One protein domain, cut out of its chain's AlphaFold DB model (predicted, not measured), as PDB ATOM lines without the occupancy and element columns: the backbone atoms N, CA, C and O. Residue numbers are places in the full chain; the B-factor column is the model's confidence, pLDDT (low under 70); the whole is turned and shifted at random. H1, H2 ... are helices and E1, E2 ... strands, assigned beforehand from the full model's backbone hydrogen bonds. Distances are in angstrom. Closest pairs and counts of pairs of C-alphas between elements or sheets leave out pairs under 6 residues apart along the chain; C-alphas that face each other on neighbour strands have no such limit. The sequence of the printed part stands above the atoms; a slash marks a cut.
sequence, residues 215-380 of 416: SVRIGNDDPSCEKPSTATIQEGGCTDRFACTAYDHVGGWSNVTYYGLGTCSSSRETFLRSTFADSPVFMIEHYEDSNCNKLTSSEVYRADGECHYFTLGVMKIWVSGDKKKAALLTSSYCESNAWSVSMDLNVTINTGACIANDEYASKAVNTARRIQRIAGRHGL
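AT A GLANCE: This is residues 215 to 380 of the 416 residues of an uncharacterized protein of Phytophthora infestans (strain T30-4) (UniProt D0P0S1). Two strongly twisted antiparallel sheets meet at an angle: the four-strand sheet, with E7 and E8, crosses the ends of strands E4, E1, E2, E6 and E5 of a six-strand sheet. H1 packs on the six-strand sheet, away from the smaller sheet, and the long helix H2 packs along E10, the smaller sheet's far edge. The 166 printed residues hold two named helices and ten named strands, in the order E1 E2 E3 E4 H1 E5 E6 E7 E8 E9 E10 H2; the class is mixed, helices and strands. The sheet orders are E3 E4 E1 E2 E6 E5 and E7 E8 E9 E10. The whole is compact, with a radius of gyration of the C-alphas of 16.0 A and spans of 46 by 38 by 29 A.

IN THESE COORDINATES: E1, residues 215 to 220, begins at C-alpha 215 at (32.227, 52.375, -2.024). E2 is residues 228 to 234, E3 242 to 248, and E4 257 to 265, 25.5 A long. H1 is residues 268 to 275. E5 is residues 281 to 287 and E6 295 to 302, 20.5 A long. E7 is residues 308 to 310, with C-alpha 308 at (14.635, 52.197, 11.225). E8 is residues 313 to 319, 19.9 A long, E9 326 to 331 and E10 340 to 345. H2, residues 359 to 375, is 22.9 A long and ends at C-alpha 375 at (-2.017, 49.475, 1.177).

HOW THE PARTS SIT: In the six-strand sheet, the pairs within hydrogen-bond range include N 245 and O 260 of the hairpin E3 and E4, 2.9 A; N 218 and O 261 of E1 and E4, 2.8 A; N 217 and O 232 of the hairpin E1 and E2, 2.9 A; N 233 and O 298 of E2 and E6, 2.8 A; and N 284 and O 299 of the hairpin E5 and E6, 2.8 A. H1 is on this sheet; the closest C-alphas of E2 and H1 are those of Ile 233 and Arg 268, 6.8 A apart. The closest C-alphas of E2 and E7 are those of Ser 229 and His 308, 6.1 A apart. Those of E6 and E8 are at Arg 302 and Ile 317, 7.2 A apart. E7 to E10 form a meander, each strand the antiparallel neighbour of the one before, with N 308 and O 315, 2.8 A, N 316 and O 329, 2.8 A, and N 330 and O 340, 2.9 A, within hydrogen-bond range. H2 is on this sheet at a height of 9.3 A, along the strands at 5 degrees to E10 on the local plane; its closest C-alphas to E10 are Ala 368 and Ser 342, 5.3 A apart. H1 and H2 are apart. Every O i to N i+4 pair is within hydrogen-bond range in H1, and 12 of 13 in H2.

THE WHOLE: The C-alphas farthest apart, those of Ser 266 and His 378, are 46.1 A apart. The printed part has no cut. The link from E10 to H2, residues 346 to 358, is long. The mean pLDDT of the printed part is 76.6, and 46 residues are under 70, among them residues 341 to 351 and 356 to 380; the mean of H2 is 42.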
ATOM      1  N   SER A 215      32.952  51.145  -2.351       93.94
ATOM      2  CA  SER A 215      32.227  52.375  -2.024       93.94
ATOM      3  C   SER A 215      31.070  52.026  -1.101       93.94
ATOM      4  O   SER A 215      30.364  51.050  -1.348       93.94
ATOM      5  N   VAL A 216      30.864  52.791  -0.034       94.31
ATOM      6  CA  VAL A 216      29.813  52.510   0.942       94.31
ATOM      7  C   VAL A 216      28.975  53.754   1.179       94.31
ATOM      8  O   VAL A 216      29.489  54.787   1.602       94.31
ATOM      9  N   ARG A 217      27.667  53.628   0.960       93.19
ATOM     10  CA  ARG A 217      26.665  54.619   1.349       93.19
ATOM     11  C   ARG A 217      25.900  54.085   2.544       93.19
ATOM     12  O   ARG A 217      25.315  53.014   2.467       93.19
ATOM     13  N   ILE A 218      25.933  54.807   3.645       94.06
ATOM     14  CA  ILE A 218      25.400  54.395   4.940       94.06
ATOM     15  C   ILE A 218      24.170  55.235   5.243       94.06
ATOM     16  O   ILE A 218      24.177  56.435   4.976       94.06
ATOM     17  N   GLY A 219      23.147  54.611   5.814       92.31
ATOM     18  CA  GLY A 219      21.988  55.284   6.376       92.31
ATOM     19  C   GLY A 219      21.901  55.134   7.876       92.31
ATOM     20  O   GLY A 219      22.182  54.059   8.407       92.31
ATOM     21  N   ASN A 220      21.501  56.211   8.539       94.56
ATOM     22  CA  ASN A 220      21.361  56.286   9.982       94.56
ATOM     23  C   ASN A 220      20.040  56.958  10.347       94.56
ATOM     24  O   ASN A 220      19.555  57.850   9.644       94.56
ATOM     25  N   ASP A 221      19.516  56.551  11.496       91.56
ATOM     26  CA  ASP A 221      18.280  57.094  12.062       91.56
ATOM     27  C   ASP A 221      18.537  58.352  12.903       91.56
ATOM     28  O   ASP A 221      17.601  59.018  13.340       91.56
ATOM     29  N   ASP A 222      19.809  58.662  13.164       91.56
ATOM     30  CA  ASP A 222      20.219  59.683  14.113       91.56
ATOM     31  C   ASP A 222      21.351  60.578  13.560       91.56
ATOM     32  O   ASP A 222      22.173  60.126  12.752       91.56
ATOM     33  N   PRO A 223      21.423  61.847  14.005       90.88
ATOM     34  CA  PRO A 223      22.358  62.841  13.474       90.88
ATOM     35  C   PRO A 223      23.831  62.581  13.798       90.88
ATOM     36  O   PRO A 223      24.692  63.265  13.246       90.88
ATOM     37  N   SER A 224      24.154  61.649  14.700       93.25
ATOM     38  CA  SER A 224      25.552  61.306  14.983       93.25
ATOM     39  C   SER A 224      26.164  60.436  13.882       93.25
ATOM     40  O   SER A 224      27.386  60.402  13.742       93.25
ATOM     41  N   CYS A 225      25.332  59.747  13.089       92.12
ATOM     42  CA  CYS A 225      25.754  58.710  12.149       92.12
ATOM     43  C   CYS A 225      26.640  57.610  12.780       92.12
ATOM     44  O   CYS A 225      27.434  56.974  12.084       92.12
ATOM     45  N   GLU A 226      26.538  57.389  14.096       91.44
ATOM     46  CA  GLU A 226      27.342  56.384  14.805       91.44
ATOM     47  C   GLU A 226      26.721  54.985  14.753       91.44
ATOM     48  O   GLU A 226      27.434  53.991  14.918       91.44
ATOM     49  N   LYS A 227      25.405  54.888  14.521       92.50
ATOM     50  CA  LYS A 227      24.667  53.619  14.489       92.50
ATOM     51  C   LYS A 227      23.939  53.416  13.162       92.50
ATOM     52  O   LYS A 227      22.743  53.689  13.058       92.50
ATOM     53  N   PRO A 228      24.631  52.849  12.164       94.50
ATOM     54  CA  PRO A 228      24.028  52.559  10.876       94.50
ATOM     55  C   PRO A 228      22.842  51.606  10.957       94.50
ATOM     56  O   PRO A 228      22.941  50.518  11.536       94.50
ATOM     57  N   SER A 229      21.747  52.000  10.313       94.00
ATOM     58  CA  SER A 229      20.549  51.188  10.103       94.00
ATOM     59  C   SER A 229      20.525  50.547   8.712       94.00
ATOM     60  O   SER A 229      20.019  49.433   8.550       94.00
ATOM     61  N   THR A 230      21.142  51.192   7.715       93.38
ATOM     62  CA  THR A 230      21.308  50.653   6.354       93.38
ATOM     63  C   THR A 230      22.708  50.872   5.801       93.38
ATOM     64  O   THR A 230      23.429  51.780   6.217       93.38
ATOM     65  N   ALA A 231      23.096  50.056   4.822       93.56
ATOM     66  CA  ALA A 231      24.220  50.359   3.950       93.56
ATOM     67  C   ALA A 231      24.006  49.817   2.531       93.56
ATOM     68  O   ALA A 231      23.507  48.713   2.341       93.56
ATOM     69  N   THR A 232      24.455  50.569   1.534       92.56
ATOM     70  CA  THR A 232      24.662  50.107   0.163       92.56
ATOM     71  C   THR A 232      26.159  50.047  -0.093       92.56
ATOM     72  O   THR A 232      26.858  51.051   0.047       92.56
ATOM     73  N   ILE A 233      26.651  48.868  -0.452       93.81
ATOM     74  CA  ILE A 233      28.065  48.604  -0.707       93.81
ATOM     75  C   ILE A 233      28.212  48.325  -2.195       93.81
ATOM     76  O   ILE A 233      27.555  47.425  -2.707       93.81
ATOM     77  N   GLN A 234      29.045  49.093  -2.886       93.06
ATOM     78  CA  GLN A 234      29.298  48.944  -4.313       93.06
ATOM     79  C   GLN A 234      30.715  48.420  -4.544       93.06
ATOM     80  O   GLN A 234      31.692  48.983  -4.038       93.06
ATOM     81  N   GLU A 235      30.807  47.336  -5.308       91.62
ATOM     82  CA  GLU A 235      32.070  46.725  -5.707       91.62
ATOM     83  C   GLU A 235      32.732  47.533  -6.838       91.62
ATOM     84  O   GLU A 235      32.076  48.261  -7.583       91.62
ATOM     85  N   GLY A 236      34.049  47.385  -7.000       85.50
ATOM     86  CA  GLY A 236      34.765  47.955  -8.151       85.50
ATOM     87  C   GLY A 236      35.403  49.330  -7.933       85.50
ATOM     88  O   GLY A 236      35.843  49.956  -8.896       85.50
ATOM     89  N   GLY A 237      35.531  49.778  -6.686       84.31
ATOM     90  CA  GLY A 237      36.263  50.990  -6.326       84.31
ATOM     91  C   GLY A 237      35.487  51.875  -5.362       84.31
ATOM     92  O   GLY A 237      34.331  51.618  -5.042       84.31
ATOM     93  N   CYS A 238      36.139  52.935  -4.890       87.00
ATOM     94  CA  CYS A 238      35.505  53.911  -4.019       87.00
ATOM     95  C   CYS A 238      35.631  55.323  -4.580       87.00
ATOM     96  O   CYS A 238      36.742  55.831  -4.749       87.00
ATOM     97  N   THR A 239      34.484  55.946  -4.826       78.25
ATOM     98  CA  THR A 239      34.371  57.305  -5.367       78.25
ATOM     99  C   THR A 239      33.569  58.235  -4.463       78.25
ATOM    100  O   THR A 239      33.751  59.447  -4.534       78.25
ATOM    101  N   ASP A 240      32.740  57.690  -3.570       71.69
ATOM    102  CA  ASP A 240      31.708  58.467  -2.887       71.69
ATOM    103  C   ASP A 240      32.058  58.649  -1.410       71.69
ATOM    104  O   ASP A 240      31.740  57.820  -0.558       71.69
ATOM    105  N   ARG A 241      32.725  59.764  -1.094       84.69
ATOM    106  CA  ARG A 241      32.945  60.197   0.291       84.69
ATOM    107  C   ARG A 241      32.165  61.469   0.558       84.69
ATOM    108  O   ARG A 241      32.392  62.479  -0.100       84.69
ATOM    109  N   PHE A 242      31.296  61.431   1.553       86.00
ATOM    110  CA  PHE A 242      30.594  62.609   2.049       86.00
ATOM    111  C   PHE A 242      30.335  62.437   3.542       86.00
ATOM    112  O   PHE A 242      30.264  61.309   4.022       86.00
ATOM    113  N   ALA A 243      30.265  63.548   4.273       91.19
ATOM    114  CA  ALA A 243      30.026  63.545   5.714       91.19
ATOM    115  C   ALA A 243      28.581  63.138   6.050       91.19
ATOM    116  O   ALA A 243      27.761  62.966   5.155       91.19
ATOM    117  N   CYS A 244      28.282  62.987   7.343       92.12
ATOM    118  CA  CYS A 244      26.921  62.770   7.823       92.12
ATOM    119  C   CYS A 244      26.032  63.949   7.394       92.12
ATOM    120  O   CYS A 244      26.211  65.069   7.876       92.12
ATOM    121  N   THR A 245      25.115  63.698   6.466       88.88
ATOM    122  CA  THR A 245      24.244  64.707   5.854       88.88
ATOM    123  C   THR A 245      22.796  64.349   6.137       88.88
ATOM    124  O   THR A 245      22.381  63.215   5.898       88.88
ATOM    125  N   ALA A 246      22.032  65.319   6.637       86.44
ATOM    126  CA  ALA A 246      20.600  65.178   6.844       86.44
ATOM    127  C   ALA A 246      19.852  65.200   5.504       86.44
ATOM    128  O   ALA A 246      20.105  66.046   4.647       86.44
ATOM    129  N   TYR A 247      18.911  64.279   5.357       78.94
ATOM    130  CA  TYR A 247      17.923  64.233   4.296       78.94
ATOM    131  C   TYR A 247      16.558  64.327   4.968       78.94
ATOM    132  O   TYR A 247      16.104  63.376   5.608       78.94
ATOM    133  N   ASP A 248      15.931  65.490   4.856       77.56
ATOM    134  CA  ASP A 248      14.580  65.707   5.362       77.56
ATOM    135  C   ASP A 248      13.538  65.177   4.374       77.56
ATOM    136  O   ASP A 248      13.788  65.050   3.171       77.56
ATOM    137  N   HIS A 249      12.348  64.879   4.892       68.12
ATOM    138  CA  HIS A 249      11.179  64.465   4.109       68.12
ATOM    139  C   HIS A 249      11.361  63.146   3.342       68.12
ATOM    140  O   HIS A 249      10.792  62.922   2.267       68.12
ATOM    141  N   VAL A 250      12.171  62.248   3.896       64.12
ATOM    142  CA  VAL A 250      12.515  60.989   3.242       64.12
ATOM    143  C   VAL A 250      11.317  60.037   3.211       64.12
ATOM    144  O   VAL A 250      10.570  59.890   4.176       64.12
ATOM    145  N   GLY A 251      11.102  59.405   2.051       56.34
ATOM    146  CA  GLY A 251       9.932  58.563   1.796       56.34
ATOM    147  C   GLY A 251       8.619  59.324   1.593       56.34
ATOM    148  O   GLY A 251       7.577  58.679   1.531       56.34
ATOM    149  N   GLY A 252       8.653  60.658   1.472       55.91
ATOM    150  CA  GLY A 252       7.445  61.476   1.322       55.91
ATOM    151  C   GLY A 252       6.793  61.906   2.640       55.91
ATOM    152  O   GLY A 252       5.748  62.550   2.641       55.91
ATOM    153  N   TRP A 253       7.411  61.582   3.777       60.66
ATOM    154  CA  TRP A 253       6.857  61.857   5.101       60.66
ATOM    155  C   TRP A 253       7.478  63.122   5.686       60.66
ATOM    156  O   TRP A 253       8.689  63.194   5.884       60.66
ATOM    157  N   SER A 254       6.657  64.131   5.987       55.81
ATOM    158  CA  SER A 254       7.117  65.480   6.343       55.81
ATOM    159  C   SER A 254       7.928  65.576   7.645       55.81
ATOM    160  O   SER A 254       8.599  66.580   7.866       55.81
ATOM    161  N   ASN A 255       7.922  64.542   8.484       68.69
ATOM    162  CA  ASN A 255       8.517  64.536   9.823       68.69
ATOM    163  C   ASN A 255       9.661  63.523  10.014       68.69
ATOM    164  O   ASN A 255      10.032  63.252  11.155       68.69
ATOM    165  N   VAL A 256      10.203  62.948   8.937       72.31
ATOM    166  CA  VAL A 256      11.307  61.984   9.018       72.31
ATOM    167  C   VAL A 256      12.583  62.595   8.447       72.31
ATOM    168  O   VAL A 256      12.636  62.942   7.265       72.31
ATOM    169  N   THR A 257      13.618  62.670   9.285       80.00
ATOM    170  CA  THR A 257      14.984  63.005   8.870       80.00
ATOM    171  C   THR A 257      15.827  61.737   8.886       80.00
ATOM    172  O   THR A 257      15.929  61.058   9.906       80.00
ATOM    173  N   TYR A 258      16.441  61.426   7.752       84.88
ATOM    174  CA  TYR A 258      17.365  60.308   7.577       84.88
ATOM    175  C   TYR A 258      18.769  60.856   7.331       84.88
ATOM    176  O   TYR A 258      18.923  61.845   6.620       84.88
ATOM    177  N   TYR A 259      19.801  60.225   7.884       89.00
ATOM    178  CA  TYR A 259      21.169  60.733   7.786       89.00
ATOM    179  C   TYR A 259      22.041  59.806   6.948       89.00
ATOM    180  O   TYR A 259      22.272  58.647   7.302       89.00
ATOM    181  N   GLY A 260      22.539  60.323   5.827       89.19
ATOM    182  CA  GLY A 260      23.420  59.584   4.931       89.19
ATOM    183  C   GLY A 260      24.892  59.882   5.197       89.19
ATOM    184  O   GLY A 260      25.249  61.024   5.468       89.19
ATOM    185  N   LEU A 261      25.755  58.879   5.050       89.62
ATOM    186  CA  LEU A 261      27.213  59.016   5.137       89.62
ATOM    187  C   LEU A 261      27.885  58.211   4.014       89.62
ATOM    188  O   LEU A 261      27.545  57.051   3.797       89.62
ATOM    189  N   GLY A 262      28.854  58.804   3.314       91.88
ATOM    190  CA  GLY A 262      29.632  58.133   2.266       91.88
ATOM    191  C   GLY A 262      31.052  57.832   2.723       91.88
ATOM    192  O   GLY A 262      31.772  58.741   3.140       91.88
ATOM    193  N   THR A 263      31.485  56.578   2.625       93.94
ATOM    194  CA  THR A 263      32.833  56.153   3.016       93.94
ATOM    195  C   THR A 263      33.402  55.086   2.080       93.94
ATOM    196  O   THR A 263      32.715  54.540   1.223       93.94
ATOM    197  N   CYS A 264      34.683  54.773   2.264       94.38
ATOM    198  CA  CYS A 264      35.339  53.650   1.608       94.38
ATOM    199  C   CYS A 264      35.693  52.582   2.627       94.38
ATOM    200  O   CYS A 264      36.117  52.898   3.741       94.38
ATOM    201  N   SER A 265      35.661  51.330   2.195       94.31
ATOM    202  CA  SER A 265      36.241  50.228   2.956       94.31
ATOM    203  C   SER A 265      37.209  49.422   2.100       94.31
ATOM    204  O   SER A 265      37.074  49.349   0.880       94.31
ATOM    205  N   SER A 266      38.197  48.804   2.750       93.38
ATOM    206  CA  SER A 266      39.139  47.878   2.110       93.38
ATOM    207  C   SER A 266      38.471  46.599   1.615       93.38
ATOM    208  O   SER A 266      39.011  45.941   0.739       93.38
ATOM    209  N   SER A 267      37.331  46.223   2.197       93.81
ATOM    210  CA  SER A 267      36.442  45.189   1.668       93.81
ATOM    211  C   SER A 267      35.051  45.314   2.280       93.81
ATOM    212  O   SER A 267      34.866  45.931   3.339       93.81
ATOM    213  N   ARG A 268      34.074  44.667   1.650       93.88
ATOM    214  CA  ARG A 268      32.718  44.519   2.174       93.88
ATOM    215  C   ARG A 268      32.696  43.844   3.548       93.88
ATOM    216  O   ARG A 268      32.087  44.361   4.479       93.88
ATOM    217  N   GLU A 269      33.422  42.742   3.727       93.25
ATOM    218  CA  GLU A 269      33.479  42.009   5.001       93.25
ATOM    219  C   GLU A 269      34.111  42.848   6.113       93.25
ATOM    220  O   GLU A 269      33.661  42.794   7.258       93.25
ATOM    221  N   THR A 270      35.139  43.637   5.784       94.25
ATOM    222  CA  THR A 270      35.782  44.553   6.737       94.25
ATOM    223  C   THR A 270      34.793  45.614   7.207       94.25
ATOM    224  O   THR A 270      34.701  45.894   8.404       94.25
ATOM    225  N   PHE A 271      34.003  46.162   6.279       95.06
ATOM    226  CA  PHE A 271      32.967  47.135   6.598       95.06
ATOM    227  C   PHE A 271      31.874  46.526   7.482       95.06
ATOM    228  O   PHE A 271      31.601  47.041   8.564       95.06
ATOM    229  N   LEU A 272      31.305  45.388   7.074       94.50
ATOM    230  CA  LEU A 272      30.234  44.713   7.811       94.50
ATOM    231  C   LEU A 272      30.656  44.356   9.241       94.50
ATOM    232  O   LEU A 272      29.922  44.630  10.185       94.50
ATOM    233  N   ARG A 273      31.861  43.794   9.415       93.50
ATOM    234  CA  ARG A 273      32.376  43.409  10.739       93.50
ATOM    235  C   ARG A 273      32.667  44.588  11.651       93.50
ATOM    236  O   ARG A 273      32.562  44.425  12.857       93.50
ATOM    237  N   SER A 274      33.105  45.720  11.108       94.06
ATOM    238  CA  SER A 274      33.403  46.903  11.922       94.06
ATOM    239  C   SER A 274      32.141  47.683  12.278       94.06
ATOM    240  O   SER A 274      32.041  48.192  13.388       94.06
ATOM    241  N   THR A 275      31.176  47.738  11.360       94.25
ATOM    242  CA  THR A 275      30.028  48.648  11.450       94.25
ATOM    243  C   THR A 275      28.792  48.001  12.067       94.25
ATOM    244  O   THR A 275      28.082  48.638  12.837       94.25
ATOM    245  N   PHE A 276      28.541  46.727  11.763       93.56
ATOM    246  CA  PHE A 276      27.376  45.982  12.249       93.56
ATOM    247  C   PHE A 276      27.786  44.853  13.203       93.56
ATOM    248  O   PHE A 276      27.094  43.848  13.327       93.56
ATOM    249  N   ALA A 277      28.935  44.975  13.874       91.81
ATOM    250  CA  ALA A 277      29.435  43.936  14.781       91.81
ATOM    251  C   ALA A 277      28.473  43.644  15.947       91.81
ATOM    252  O   ALA A 277      28.486  42.547  16.507       91.81
ATOM    253  N   ASP A 278      27.672  44.639  16.325       92.88
ATOM    254  CA  ASP A 278      26.750  44.623  17.456       92.88
ATOM    255  C   ASP A 278      25.361  44.063  17.116       92.88
ATOM    256  O   ASP A 278      24.574  43.813  18.028       92.88
ATOM    257  N   SER A 279      25.050  43.842  15.834       90.12
ATOM    258  CA  SER A 279      23.713  43.442  15.393       90.12
ATOM    259  C   SER A 279      23.759  42.406  14.270       90.12
ATOM    260  O   SER A 279      24.614  42.470  13.389       90.12
ATOM    261  N   PRO A 280      22.803  41.460  14.209       89.75
ATOM    262  CA  PRO A 280      22.562  40.741  12.965       89.75
ATOM    263  C   PRO A 280      22.212  41.718  11.834       89.75
ATOM    264  O   PRO A 280      21.636  42.789  12.057       89.75
ATOM    265  N   VAL A 281      22.529  41.303  10.609       90.62
ATOM    266  CA  VAL A 281      22.159  42.013   9.385       90.62
ATOM    267  C   VAL A 281      21.333  41.110   8.483       90.62
ATOM    268  O   VAL A 281      21.547  39.897   8.423       90.62
ATOM    269  N   PHE A 282      20.399  41.719   7.769       86.50
ATOM    270  CA  PHE A 282      19.766  41.144   6.597       86.50
ATOM    271  C   PHE A 282      20.414  41.773   5.365       86.50
ATOM    272  O   PHE A 282      20.544  42.992   5.292       86.50
ATOM    273  N   MET A 283      20.866  40.945   4.426       88.31
ATOM    274  CA  MET A 283      21.640  41.403   3.279       88.31
ATOM    275  C   MET A 283      21.065  40.839   1.987       88.31
ATOM    276  O   MET A 283      20.747  39.652   1.909       88.31
ATOM    277  N   ILE A 284      20.961  41.704   0.984       85.12
ATOM    278  CA  ILE A 284      20.626  41.358  -0.393       85.12
ATOM    279  C   ILE A 284      21.886  41.592  -1.218       85.12
ATOM    280  O   ILE A 284      22.446  42.684  -1.204       85.12
ATOM    281  N   GLU A 285      22.344  40.559  -1.909       87.06
ATOM    282  CA  GLU A 285      23.509  40.618  -2.786       87.06
ATOM    283  C   GLU A 285      23.044  40.647  -4.242       87.06
ATOM    284  O   GLU A 285      22.220  39.826  -4.651       87.06
ATOM    285  N   HIS A 286      23.585  41.583  -5.017       85.19
ATOM    286  CA  HIS A 286      23.294  41.735  -6.437       85.19
ATOM    287  C   HIS A 286      24.500  41.278  -7.248       85.19
ATOM    288  O   HIS A 286      25.629  41.705  -6.997       85.19
ATOM    289  N   TYR A 287      24.256  40.388  -8.205       85.19
ATOM    290  CA  TYR A 287      25.283  39.771  -9.032       85.19
ATOM    291  C   TYR A 287      25.020  40.065 -10.509       85.19
ATOM    292  O   TYR A 287      23.884  39.983 -10.972       85.19
ATOM    293  N   GLU A 288      26.085  40.343 -11.259       83.12
ATOM    294  CA  GLU A 288      26.018  40.625 -12.699       83.12
ATOM    295  C   GLU A 288      25.607  39.389 -13.509       83.12
ATOM    296  O   GLU A 288      24.984  39.498 -14.565       83.12
ATOM    297  N   ASP A 289      25.955  38.198 -13.018       80.50
ATOM    298  CA  ASP A 289      25.701  36.929 -13.686       80.50
ATOM    299  C   ASP A 289      24.727  36.032 -12.915       80.50
ATOM    300  O   ASP A 289      24.690  36.000 -11.687       80.50
ATOM    301  N   SER A 290      23.975  35.218 -13.661       76.06
ATOM    302  CA  SER A 290      22.972  34.290 -13.121       76.06
ATOM    303  C   SER A 290      23.547  33.138 -12.294       76.06
ATOM    304  O   SER A 290      22.783  32.345 -11.752       76.06
ATOM    305  N   ASN A 291      24.874  32.996 -12.251       81.81
ATOM    306  CA  ASN A 291      25.566  31.995 -11.447       81.81
ATOM    307  C   ASN A 291      26.187  32.614 -10.181       81.81
ATOM    308  O   ASN A 291      26.860  31.901  -9.440       81.81
ATOM    309  N   CYS A 292      25.953  33.906  -9.923       86.25
ATOM    310  CA  CYS A 292      26.442  34.634  -8.757       86.25
ATOM    311  C   CYS A 292      27.976  34.620  -8.607       86.25
ATOM    312  O   CYS A 292      28.501  34.518  -7.500       86.25
ATOM    313  N   ASN A 293      28.721  34.716  -9.714       89.00
ATOM    314  CA  ASN A 293      30.188  34.750  -9.674       89.00
ATOM    315  C   ASN A 293      30.759  36.162  -9.518       89.00
ATOM    316  O   ASN A 293      31.871  36.324  -9.017       89.00
ATOM    317  N   LYS A 294      30.033  37.183  -9.976       89.81
ATOM    318  CA  LYS A 294      30.480  38.573 -10.007       89.81
ATOM    319  C   LYS A 294      29.501  39.455  -9.243       89.81
ATOM    320  O   LYS A 294      28.515  39.934  -9.794       89.81
ATOM    321  N   LEU A 295      29.784  39.640  -7.957       89.75
ATOM    322  CA  LEU A 295      29.049  40.560  -7.091       89.75
ATOM    323  C   LEU A 295      29.261  42.002  -7.576       89.75
ATOM    324  O   LEU A 295      30.400  42.409  -7.811       89.75
ATOM    325  N   THR A 296      28.181  42.765  -7.728       89.19
ATOM    326  CA  THR A 296      28.219  44.183  -8.127       89.19
ATOM    327  C   THR A 296      27.911  45.098  -6.954       89.19
ATOM    328  O   THR A 296      28.531  46.153  -6.800       89.19
ATOM    329  N   SER A 297      26.964  44.699  -6.105       92.00
ATOM    330  CA  SER A 297      26.590  45.475  -4.930       92.00
ATOM    331  C   SER A 297      25.921  44.633  -3.848       92.00
ATOM    332  O   SER A 297      25.523  43.486  -4.053       92.00
ATOM    333  N   SER A 298      25.810  45.200  -2.652       92.06
ATOM    334  CA  SER A 298      25.035  44.637  -1.551       92.06
ATOM    335  C   SER A 298      24.196  45.718  -0.880       92.06
ATOM    336  O   SER A 298      24.691  46.811  -0.607       92.06
ATOM    337  N   GLU A 299      22.949  45.393  -0.568       90.19
ATOM    338  CA  GLU A 299      22.094  46.167   0.329       90.19
ATOM    339  C   GLU A 299      22.074  45.486   1.692       90.19
ATOM    340  O   GLU A 299      21.839  44.283   1.794       90.19
ATOM    341  N   VAL A 300      22.324  46.251   2.742       91.69
ATOM    342  CA  VAL A 300      22.479  45.766   4.109       91.69
ATOM    343  C   VAL A 300      21.493  46.510   4.985       91.69
ATOM    344  O   VAL A 300      21.422  47.737   4.953       91.69
ATOM    345  N   TYR A 301      20.765  45.756   5.794       90.94
ATOM    346  CA  TYR A 301      19.750  46.251   6.704       90.94
ATOM    347  C   TYR A 301      20.045  45.717   8.101       90.94
ATOM    348  O   TYR A 301      20.256  44.510   8.278       90.94
ATOM    349  N   ARG A 302      20.057  46.596   9.103       93.19
ATOM    350  CA  ARG A 302      20.136  46.186  10.506       93.19
ATOM    351  C   ARG A 302      18.898  45.343  10.839       93.19
ATOM    352  O   ARG A 302      17.776  45.685  10.469       93.19
ATOM    353  N   ALA A 303      19.123  44.179  11.446       90.62
ATOM    354  CA  ALA A 303      18.090  43.174  11.697       90.62
ATOM    355  C   ALA A 303      17.890  42.890  13.191       90.62
ATOM    356  O   ALA A 303      17.682  41.745  13.595       90.62
ATOM    357  N   ASP A 304      17.970  43.937  14.008       91.94
ATOM    358  CA  ASP A 304      17.771  43.900  15.462       91.94
ATOM    359  C   ASP A 304      16.288  43.802  15.872       91.94
ATOM    360  O   ASP A 304      15.980  43.527  17.030       91.94
ATOM    361  N   GLY A 305      15.371  43.951  14.913       89.06
ATOM    362  CA  GLY A 305      13.936  43.950  15.159       89.06
ATOM    363  C   GLY A 305      13.407  45.296  15.649       89.06
ATOM    364  O   GLY A 305      12.229  45.369  16.004       89.06
ATOM    365  N   GLU A 306      14.218  46.346  15.643       93.19
ATOM    366  CA  GLU A 306      13.783  47.711  15.897       93.19
ATOM    367  C   GLU A 306      13.273  48.373  14.612       93.19
ATOM    368  O   GLU A 306      13.265  47.796  13.517       93.19
ATOM    369  N   CYS A 307      12.726  49.569  14.784       91.31
ATOM    370  CA  CYS A 307      12.307  50.412  13.683       91.31
ATOM    371  C   CYS A 307      13.473  51.275  13.195       91.31
ATOM    372  O   CYS A 307      14.176  51.864  14.010       91.31
ATOM    373  N   HIS A 308      13.607  51.401  11.878       91.38
ATOM    374  CA  HIS A 308      14.635  52.197  11.225       91.38
ATOM    375  C   HIS A 308      14.057  53.038  10.090       91.38
ATOM    376  O   HIS A 308      13.085  52.648   9.431       91.38
ATOM    377  N   TYR A 309      14.703  54.162   9.810       85.38
ATOM    378  CA  TYR A 309      14.411  54.994   8.655       85.38
ATOM    379  C   TYR A 309      15.312  54.596   7.487       85.38
ATOM    380  O   TYR A 309      16.483  54.253   7.642       85.38
ATOM    381  N   PHE A 310      14.759  54.634   6.284       76.25
ATOM    382  CA  PHE A 310      15.506  54.415   5.051       76.25
ATOM    383  C   PHE A 310      14.968  55.334   3.959       76.25
ATOM    384  O   PHE A 310      13.942  55.987   4.136       76.25
ATOM    385  N   THR A 311      15.636  55.375   2.808       66.50
ATOM    386  CA  THR A 311      15.354  56.340   1.730       66.50
ATOM    387  C   THR A 311      13.909  56.349   1.210       66.50
ATOM    388  O   THR A 311      13.501  57.323   0.579       66.50
ATOM    389  N   LEU A 312      13.121  55.299   1.470       65.56
ATOM    390  CA  LEU A 312      11.725  55.186   1.038       65.56
ATOM    391  C   LEU A 312      10.712  55.196   2.198       65.56
ATOM    392  O   LEU A 312       9.530  54.957   1.960       65.56
ATOM    393  N   GLY A 313      11.139  55.475   3.433       75.62
ATOM    394  CA  GLY A 313      10.248  55.629   4.585       75.62
ATOM    395  C   GLY A 313      10.728  54.867   5.815       75.62
ATOM    396  O   GLY A 313      11.887  54.972   6.209       75.62
ATOM    397  N   VAL A 314       9.822  54.109   6.435       83.00
ATOM    398  CA  VAL A 314      10.079  53.400   7.692       83.00
ATOM    399  C   VAL A 314      10.093  51.897   7.469       83.00
ATOM    400  O   VAL A 314       9.188  51.346   6.835       83.00
ATOM    401  N   MET A 315      11.103  51.227   8.011       87.88
ATOM    402  CA  MET A 315      11.290  49.790   7.881       87.88
ATOM    403  C   MET A 315      11.616  49.108   9.208       87.88
ATOM    404  O   MET A 315      12.075  49.721  10.164       87.88
ATOM    405  N   LYS A 316      11.398  47.799   9.230       89.38
ATOM    406  CA  LYS A 316      11.814  46.891  10.291       89.38
ATOM    407  C   LYS A 316      12.097  45.535   9.673       89.38
ATOM    408  O   LYS A 316      11.313  45.044   8.861       89.38
ATOM    409  N   ILE A 317      13.193  44.904  10.067       85.81
ATOM    410  CA  ILE A 317      13.490  43.539   9.642       85.81
ATOM    411  C   ILE A 317      13.056  42.585  10.745       85.81
ATOM    412  O   ILE A 317      13.564  42.623  11.864       85.81
ATOM    413  N   TRP A 318      12.126  41.694  10.421       82.75
ATOM    414  CA  TRP A 318      11.818  40.556  11.274       82.75
ATOM    415  C   TRP A 318      12.625  39.346  10.816       82.75
ATOM    416  O   TRP A 318      12.655  39.040   9.628       82.75
ATOM    417  N   VAL A 319      13.246  38.630  11.752       78.19
ATOM    418  CA  VAL A 319      13.977  37.384  11.483       78.19
ATOM    419  C   VAL A 319      13.371  36.271  12.331       78.19
ATOM    420  O   VAL A 319      13.134  36.447  13.528       78.19
ATOM    421  N   SER A 320      13.114  35.110  11.725       77.44
ATOM    422  CA  SER A 320      12.625  33.945  12.459       77.44
ATOM    423  C   SER A 320      13.674  33.438  13.452       77.44
ATOM    424  O   SER A 320      14.877  33.566  13.232       77.44
ATOM    425  N   GLY A 321      13.238  32.794  14.541       75.25
ATOM    426  CA  GLY A 321      14.160  32.279  15.564       75.25
ATOM    427  C   GLY A 321      15.192  31.267  15.039       75.25
ATOM    428  O   GLY A 321      16.292  31.176  15.575       75.25
ATOM    429  N   ASP A 322      14.874  30.542  13.961       77.81
ATOM    430  CA  ASP A 322      15.791  29.620  13.279       77.81
ATOM    431  C   ASP A 322      16.669  30.291  12.204       77.81
ATOM    432  O   ASP A 322      17.489  29.615  11.584       77.81
ATOM    433  N   LYS A 323      16.502  31.604  11.981       74.75
ATOM    434  CA  LYS A 323      17.208  32.426  10.981       74.75
ATOM    435  C   LYS A 323      17.115  31.896   9.549       74.75
ATOM    436  O   LYS A 323      17.979  32.182   8.720       74.75
ATOM    437  N   LYS A 324      16.079  31.108   9.252       72.81
ATOM    438  CA  LYS A 324      15.805  30.588   7.902       72.81
ATOM    439  C   LYS A 324      14.831  31.455   7.122       72.81
ATOM    440  O   LYS A 324      14.684  31.251   5.917       72.81
ATOM    441  N   LYS A 325      14.167  32.394   7.797       69.69
ATOM    442  CA  LYS A 325      13.225  33.337   7.205       69.69
ATOM    443  C   LYS A 325      13.496  34.735   7.729       69.69
ATOM    444  O   LYS A 325      13.818  34.917   8.904       69.69
ATOM    445  N   ALA A 326      13.309  35.708   6.856       73.62
ATOM    446  CA  ALA A 326      13.250  37.109   7.219       73.62
ATOM    447  C   ALA A 326      12.040  37.747   6.534       73.62
ATOM    448  O   ALA A 326      11.492  37.183   5.590       73.62
ATOM    449  N   ALA A 327      11.607  38.902   7.017       71.88
ATOM    450  CA  ALA A 327      10.617  39.729   6.349       71.88
ATOM    451  C   ALA A 327      11.018  41.194   6.495       71.88
ATOM    452  O   ALA A 327      11.342  41.641   7.598       71.88
ATOM    453  N   LEU A 328      10.966  41.930   5.386       78.62
ATOM    454  CA  LEU A 328      11.041  43.385   5.407       78.62
ATOM    455  C   LEU A 328       9.633  43.913   5.667       78.62
ATOM    456  O   LEU A 328       8.726  43.757   4.843       78.62
ATOM    457  N   LEU A 329       9.459  44.519   6.829       79.62
ATOM    458  CA  LEU A 329       8.239  45.187   7.239       79.62
ATOM    459  C   LEU A 329       8.400  46.679   6.991       79.62
ATOM    460  O   LEU A 329       9.469  47.231   7.235       79.62
ATOM    461  N   THR A 330       7.339  47.341   6.551       79.38
ATOM    462  CA  THR A 330       7.324  48.796   6.390       79.38
ATOM    463  C   THR A 330       6.054  49.401   6.943       79.38
ATOM    464  O   THR A 330       4.999  48.759   6.943       79.38
ATOM    465  N   SER A 331       6.146  50.653   7.363       78.38
ATOM    466  CA  SER A 331       4.996  51.439   7.789       78.38
ATOM    467  C   SER A 331       5.209  52.915   7.462       78.38
ATOM    468  O   SER A 331       6.229  53.292   6.887       78.38
ATOM    469  N   SER A 332       4.234  53.743   7.819       73.38
ATOM    470  CA  SER A 332       4.335  55.200   7.707       73.38
ATOM    471  C   SER A 332       5.158  55.818   8.844       73.38
ATOM    472  O   SER A 332       5.737  56.880   8.666       73.38
ATOM    473  N   TYR A 333       5.209  55.173  10.015       82.00
ATOM    474  CA  TYR A 333       5.919  55.649  11.210       82.00
ATOM    475  C   TYR A 333       6.270  54.478  12.141       82.00
ATOM    476  O   TYR A 333       5.663  53.405  12.059       82.00
ATOM    477  N   CYS A 334       7.256  54.668  13.019       85.00
ATOM    478  CA  CYS A 334       7.791  53.608  13.880       85.00
ATOM    479  C   CYS A 334       6.808  53.123  14.945       85.00
ATOM    480  O   CYS A 334       6.788  51.945  15.297       85.00
ATOM    481  N   GLU A 335       5.966  54.027  15.436       85.44
ATOM    482  CA  GLU A 335       4.959  53.779  16.465       85.44
ATOM    483  C   GLU A 335       3.736  53.035  15.914       85.44
ATOM    484  O   GLU A 335       2.810  52.704  16.658       85.44
ATOM    485  N   SER A 336       3.708  52.777  14.606       80.94
ATOM    486  CA  SER A 336       2.602  52.090  13.965       80.94
ATOM    487  C   SER A 336       2.493  50.657  14.471       80.94
ATOM    488  O   SER A 336       3.471  49.915  14.576       80.94
ATOM    489  N   ASN A 337       1.264  50.233  14.742       79.50
ATOM    490  CA  ASN A 337       0.921  48.827  14.939       79.50
ATOM    491  C   ASN A 337       0.541  48.134  13.616       79.50
ATOM    492  O   ASN A 337       0.395  46.912  13.584       79.50
ATOM    493  N   ALA A 338       0.408  48.900  12.529       78.56
ATOM    494  CA  ALA A 338       0.040  48.438  11.200       78.56
ATOM    495  C   ALA A 338       1.289  48.350  10.311       78.56
ATOM    496  O   ALA A 338       1.600  49.241   9.514       78.56
ATOM    497  N   TRP A 339       2.024  47.251  10.463       77.88
ATOM    498  CA  TRP A 339       3.172  46.936   9.620       77.88
ATOM    499  C   TRP A 339       2.728  46.137   8.401       77.88
ATOM    500  O   TRP A 339       2.116  45.075   8.523       77.88
ATOM    501  N   SER A 340       3.064  46.640   7.218       71.31
ATOM    502  CA  SER A 340       2.877  45.911   5.969       71.31
ATOM    503  C   SER A 340       4.112  45.076   5.678       71.31
ATOM    504  O   SER A 340       5.238  45.563   5.778       71.31
ATOM    505  N   VAL A 341       3.915  43.823   5.278       67.06
ATOM    506  CA  VAL A 341       5.007  42.993   4.768       67.06
ATOM    507  C   VAL A 341       5.349  43.490   3.362       67.06
ATOM    508  O   VAL A 341       4.672  43.164   2.389       67.06
ATOM    509  N   SER A 342       6.383  44.326   3.264       60.12
ATOM    510  CA  SER A 342       6.895  44.862   1.998       60.12
ATOM    511  C   SER A 342       7.690  43.836   1.214       60.12
ATOM    512  O   SER A 342       7.923  44.021   0.025       60.12
ATOM    513  N   MET A 343       8.190  42.801   1.868       57.22
ATOM    514  CA  MET A 343       8.828  41.689   1.196       57.22
ATOM    515  C   MET A 343       8.577  40.458   2.051       57.22
ATOM    516  O   MET A 343       9.198  40.285   3.102       57.22
ATOM    517  N   ASP A 344       7.619  39.634   1.623       50.66
ATOM    518  CA  ASP A 344       7.437  38.307   2.200       50.66
ATOM    519  C   ASP A 344       8.518  37.416   1.599       50.66
ATOM    520  O   ASP A 344       8.345  36.765   0.567       50.66
ATOM    521  N   LEU A 345       9.695  37.468   2.215       53.22
ATOM    522  CA  LEU A 345      10.829  36.640   1.852       53.22
ATOM    523  C   LEU A 345      10.656  35.247   2.450       53.22
ATOM    524  O   LEU A 345      11.579  34.697   3.042       53.22
ATOM    525  N   ASN A 346       9.525  34.589   2.197       47.88
ATOM    526  CA  ASN A 346       9.404  33.139   2.374       47.88
ATOM    527  C   ASN A 346      10.328  32.355   1.400       47.88
ATOM    528  O   ASN A 346      10.107  31.177   1.127       47.88
ATOM    529  N   VAL A 347      11.359  33.018   0.869       49.22
ATOM    530  CA  VAL A 347      12.573  32.450   0.313       49.22
ATOM    531  C   VAL A 347      13.486  32.025   1.456       49.22
ATOM    532  O   VAL A 347      13.710  32.731   2.438       49.22
ATOM    533  N   THR A 348      14.021  30.824   1.335       55.22
ATOM    534  CA  THR A 348      14.986  30.302   2.288       55.22
ATOM    535  C   THR A 348      16.262  31.150   2.208       55.22
ATOM    536  O   THR A 348      16.981  31.093   1.208       55.22
ATOM    537  N   ILE A 349      16.545  31.943   3.243       65.38
ATOM    538  CA  ILE A 349      17.793  32.718   3.335       65.38
ATOM    539  C   ILE A 349      18.956  31.807   3.744       65.38
ATOM    540  O   ILE A 349      18.744  30.732   4.309       65.38
ATOM    541  N   ASN A 350      20.193  32.229   3.463       64.44
ATOM    542  CA  ASN A 350      21.415  31.477   3.789       64.44
ATOM    543  C   ASN A 350      21.491  30.070   3.162       64.44
ATOM    544  O   ASN A 350      22.147  29.180   3.701       64.44
ATOM    545  N   THR A 351      20.823  29.840   2.029       68.81
ATOM    546  CA  THR A 351      20.906  28.557   1.306       68.81
ATOM    547  C   THR A 351      22.156  28.421   0.450       68.81
ATOM    548  O   THR A 351      22.488  27.308   0.050       68.81
ATOM    549  N   GLY A 352      22.823  29.536   0.136       70.31
ATOM    550  CA  GLY A 352      23.904  29.582  -0.852       70.31
ATOM    551  C   GLY A 352      23.425  29.370  -2.292       70.31
ATOM    552  O   GLY A 352      24.250  29.254  -3.192       70.31
ATOM    553  N   ALA A 353      22.110  29.298  -2.522       72.44
ATOM    554  CA  ALA A 353      21.556  29.192  -3.860       72.44
ATOM    555  C   ALA A 353      21.583  30.561  -4.545       72.44
ATOM    556  O   ALA A 353      21.077  31.541  -3.997       72.44
ATOM    557  N   CYS A 354      22.128  30.605  -5.760       74.81
ATOM    558  CA  CYS A 354      21.968  31.754  -6.636       74.81
ATOM    559  C   CYS A 354      20.538  31.759  -7.176       74.81
ATOM    560  O   CYS A 354      20.110  30.809  -7.836       74.81
ATOM    561  N   ILE A 355      19.781  32.805  -6.855       70.31
ATOM    562  CA  ILE A 355      18.423  32.978  -7.362       70.31
ATOM    563  C   ILE A 355      18.561  33.795  -8.639       70.31
ATOM    564  O   ILE A 355      18.870  34.983  -8.582       70.31
ATOM    565  N   ALA A 356      18.373  33.147  -9.792       62.59
ATOM    566  CA  ALA A 356      18.283  33.870 -11.052       62.59
ATOM    567  C   ALA A 356      17.195  34.937 -10.901       62.59
ATOM    568  O   ALA A 356      16.119  34.639 -10.390       62.59
ATOM    569  N   ASN A 357      17.477  36.173 -11.314       57.38
ATOM    570  CA  ASN A 357      16.495  37.253 -11.312       57.38
ATOM    571  C   ASN A 357      15.503  37.019 -12.460       57.38
ATOM    572  O   ASN A 357      15.451  37.758 -13.441       57.38
ATOM    573  N   ASP A 358      14.771  35.911 -12.394       48.06
ATOM    574  CA  ASP A 358      13.658  35.670 -13.275       48.06
ATOM    575  C   ASP A 358      12.563  36.694 -12.972       48.06
ATOM    576  O   ASP A 358      12.433  37.257 -11.880       48.06
ATOM    577  N   GLU A 359      11.772  36.975 -14.002       41.81
ATOM    578  CA  GLU A 359      10.724  37.995 -14.033       41.81
ATOM    579  C   GLU A 359       9.779  37.930 -12.812       41.81
ATOM    580  O   GLU A 359       9.114  38.914 -12.501       41.81
ATOM    581  N   TYR A 360       9.739  36.798 -12.099       40.38
ATOM    582  CA  TYR A 360       8.973  36.539 -10.882       40.38
ATOM    583  C   TYR A 360       9.586  37.097  -9.593       40.38
ATOM    584  O   TYR A 360       8.815  37.592  -8.775       40.38
ATOM    585  N   ALA A 361      10.909  37.088  -9.402       43.72
ATOM    586  CA  ALA A 361      11.552  37.703  -8.234       43.72
ATOM    587  C   ALA A 361      11.529  39.234  -8.353       43.72
ATOM    588  O   ALA A 361      11.078  39.930  -7.440       43.72
ATOM    589  N   SER A 362      11.852  39.752  -9.543       42.25
ATOM    590  CA  SER A 362      11.634  41.160  -9.887       42.25
ATOM    591  C   SER A 362      10.154  41.544  -9.827       42.25
ATOM    592  O   SER A 362       9.834  42.613  -9.313       42.25
ATOM    593  N   LYS A 363       9.209  40.691 -10.265       41.00
ATOM    594  CA  LYS A 363       7.773  40.929 -10.026       41.00
ATOM    595  C   LYS A 363       7.420  40.835  -8.559       41.00
ATOM    596  O   LYS A 363       6.550  41.590  -8.176       41.00
ATOM    597  N   ALA A 364       8.010  39.977  -7.738       40.47
ATOM    598  CA  ALA A 364       7.685  39.888  -6.317       40.47
ATOM    599  C   ALA A 364       8.145  41.152  -5.587       40.47
ATOM    600  O   ALA A 364       7.336  41.774  -4.910       40.47
ATOM    601  N   VAL A 365       9.374  41.613  -5.834       44.09
ATOM    602  CA  VAL A 365       9.898  42.884  -5.311       44.09
ATOM    603  C   VAL A 365       9.102  44.073  -5.856       44.09
ATOM    604  O   VAL A 365       8.657  44.920  -5.087       44.09
ATOM    605  N   ASN A 366       8.822  44.130  -7.162       43.81
ATOM    606  CA  ASN A 366       8.030  45.216  -7.755       43.81
ATOM    607  C   ASN A 366       6.548  45.169  -7.359       43.81
ATOM    608  O   ASN A 366       5.926  46.216  -7.209       43.81
ATOM    609  N   THR A 367       5.971  43.981  -7.168       39.59
ATOM    610  CA  THR A 367       4.590  43.779  -6.700       39.59
ATOM    611  C   THR A 367       4.492  44.136  -5.236       39.59
ATOM    612  O   THR A 367       3.534  44.790  -4.864       39.59
ATOM    613  N   ALA A 368       5.479  43.803  -4.413       40.62
ATOM    614  CA  ALA A 368       5.469  44.176  -3.013       40.62
ATOM    615  C   ALA A 368       5.705  45.692  -2.834       40.62
ATOM    616  O   ALA A 368       4.953  46.339  -2.109       40.62
ATOM    617  N   ARG A 369       6.566  46.304  -3.666       44.56
ATOM    618  CA  ARG A 369       6.652  47.770  -3.850       44.56
ATOM    619  C   ARG A 369       5.355  48.396  -4.385       44.56
ATOM    620  O   ARG A 369       5.116  49.582  -4.180       44.56
ATOM    621  N   ARG A 370       4.521  47.652  -5.123       42.00
ATOM    622  CA  ARG A 370       3.213  48.105  -5.651       42.00
ATOM    623  C   ARG A 370       2.079  47.898  -4.641       42.00
ATOM    624  O   ARG A 370       1.163  48.707  -4.607       42.00
ATOM    625  N   ILE A 371       2.154  46.867  -3.800       38.28
ATOM    626  CA  ILE A 371       1.227  46.597  -2.695       38.28
ATOM    627  C   ILE A 371       1.452  47.614  -1.575       38.28
ATOM    628  O   ILE A 371       0.469  48.172  -1.106       38.28
ATOM    629  N   GLN A 372       2.699  47.968  -1.239       41.78
ATOM    630  CA  GLN A 372       3.002  49.116  -0.365       41.78
ATOM    631  C   GLN A 372       2.317  50.409  -0.837       41.78
ATOM    632  O   GLN A 372       1.754  51.139  -0.031       41.78
ATOM    633  N   ARG A 373       2.311  50.657  -2.154       44.44
ATOM    634  CA  ARG A 373       1.677  51.834  -2.773       44.44
ATOM    635  C   ARG A 373       0.146  51.834  -2.704       44.44
ATOM    636  O   ARG A 373      -0.455  52.896  -2.777       44.44
ATOM    637  N   ILE A 374      -0.487  50.665  -2.596       37.47
ATOM    638  CA  ILE A 374      -1.953  50.526  -2.532       37.47
ATOM    639  C   ILE A 374      -2.431  50.428  -1.072       37.47
ATOM    640  O   ILE A 374      -3.498  50.932  -0.729       37.47
ATOM    641  N   ALA A 375      -1.641  49.799  -0.197       39.78
ATOM    642  CA  ALA A 375      -2.017  49.475   1.177       39.78
ATOM    643  C   ALA A 375      -1.949  50.661   2.153       39.78
ATOM    644  O   ALA A 375      -2.436  50.534   3.273       39.78
ATOM    645  N   GLY A 376      -1.465  51.833   1.724       40.44
ATOM    646  CA  GLY A 376      -1.539  53.074   2.504       40.44
ATOM    647  C   GLY A 376      -2.961  53.519   2.898       40.44
ATOM    648  O   GLY A 376      -3.097  54.547   3.553       40.44
ATOM    649  N   ARG A 377      -4.029  52.789   2.522       39.41
ATOM    650  CA  ARG A 377      -5.419  53.128   2.891       39.41
ATOM    651  C   ARG A 377      -6.363  51.992   3.297       39.41
ATOM    652  O   ARG A 377      -7.489  52.305   3.675       39.41
ATOM    653  N   HIS A 378      -5.976  50.714   3.291       36.62
ATOM    654  CA  HIS A 378      -6.924  49.645   3.647       36.62
ATOM    655  C   HIS A 378      -6.298  48.569   4.535       36.62
ATOM    656  O   HIS A 378      -5.296  47.954   4.176       36.62
ATOM    657  N   GLY A 379      -6.913  48.345   5.701       35.88
ATOM    658  CA  GLY A 379      -6.578  47.230   6.582       35.88
ATOM    659  C   GLY A 379      -6.800  45.893   5.872       35.88
ATOM    660  O   GLY A 379      -7.762  45.734   5.128       35.88
ATOM    661  N   LEU A 380      -5.889  44.945   6.093       38.53
ATOM    662  CA  LEU A 380      -5.986  43.585   5.564       38.53
ATOM    663  C   LEU A 380      -7.183  42.871   6.209       38.53
ATOM    664  O   LEU A 380      -7.082  42.373   7.330       38.53
TER     665      LEU A 380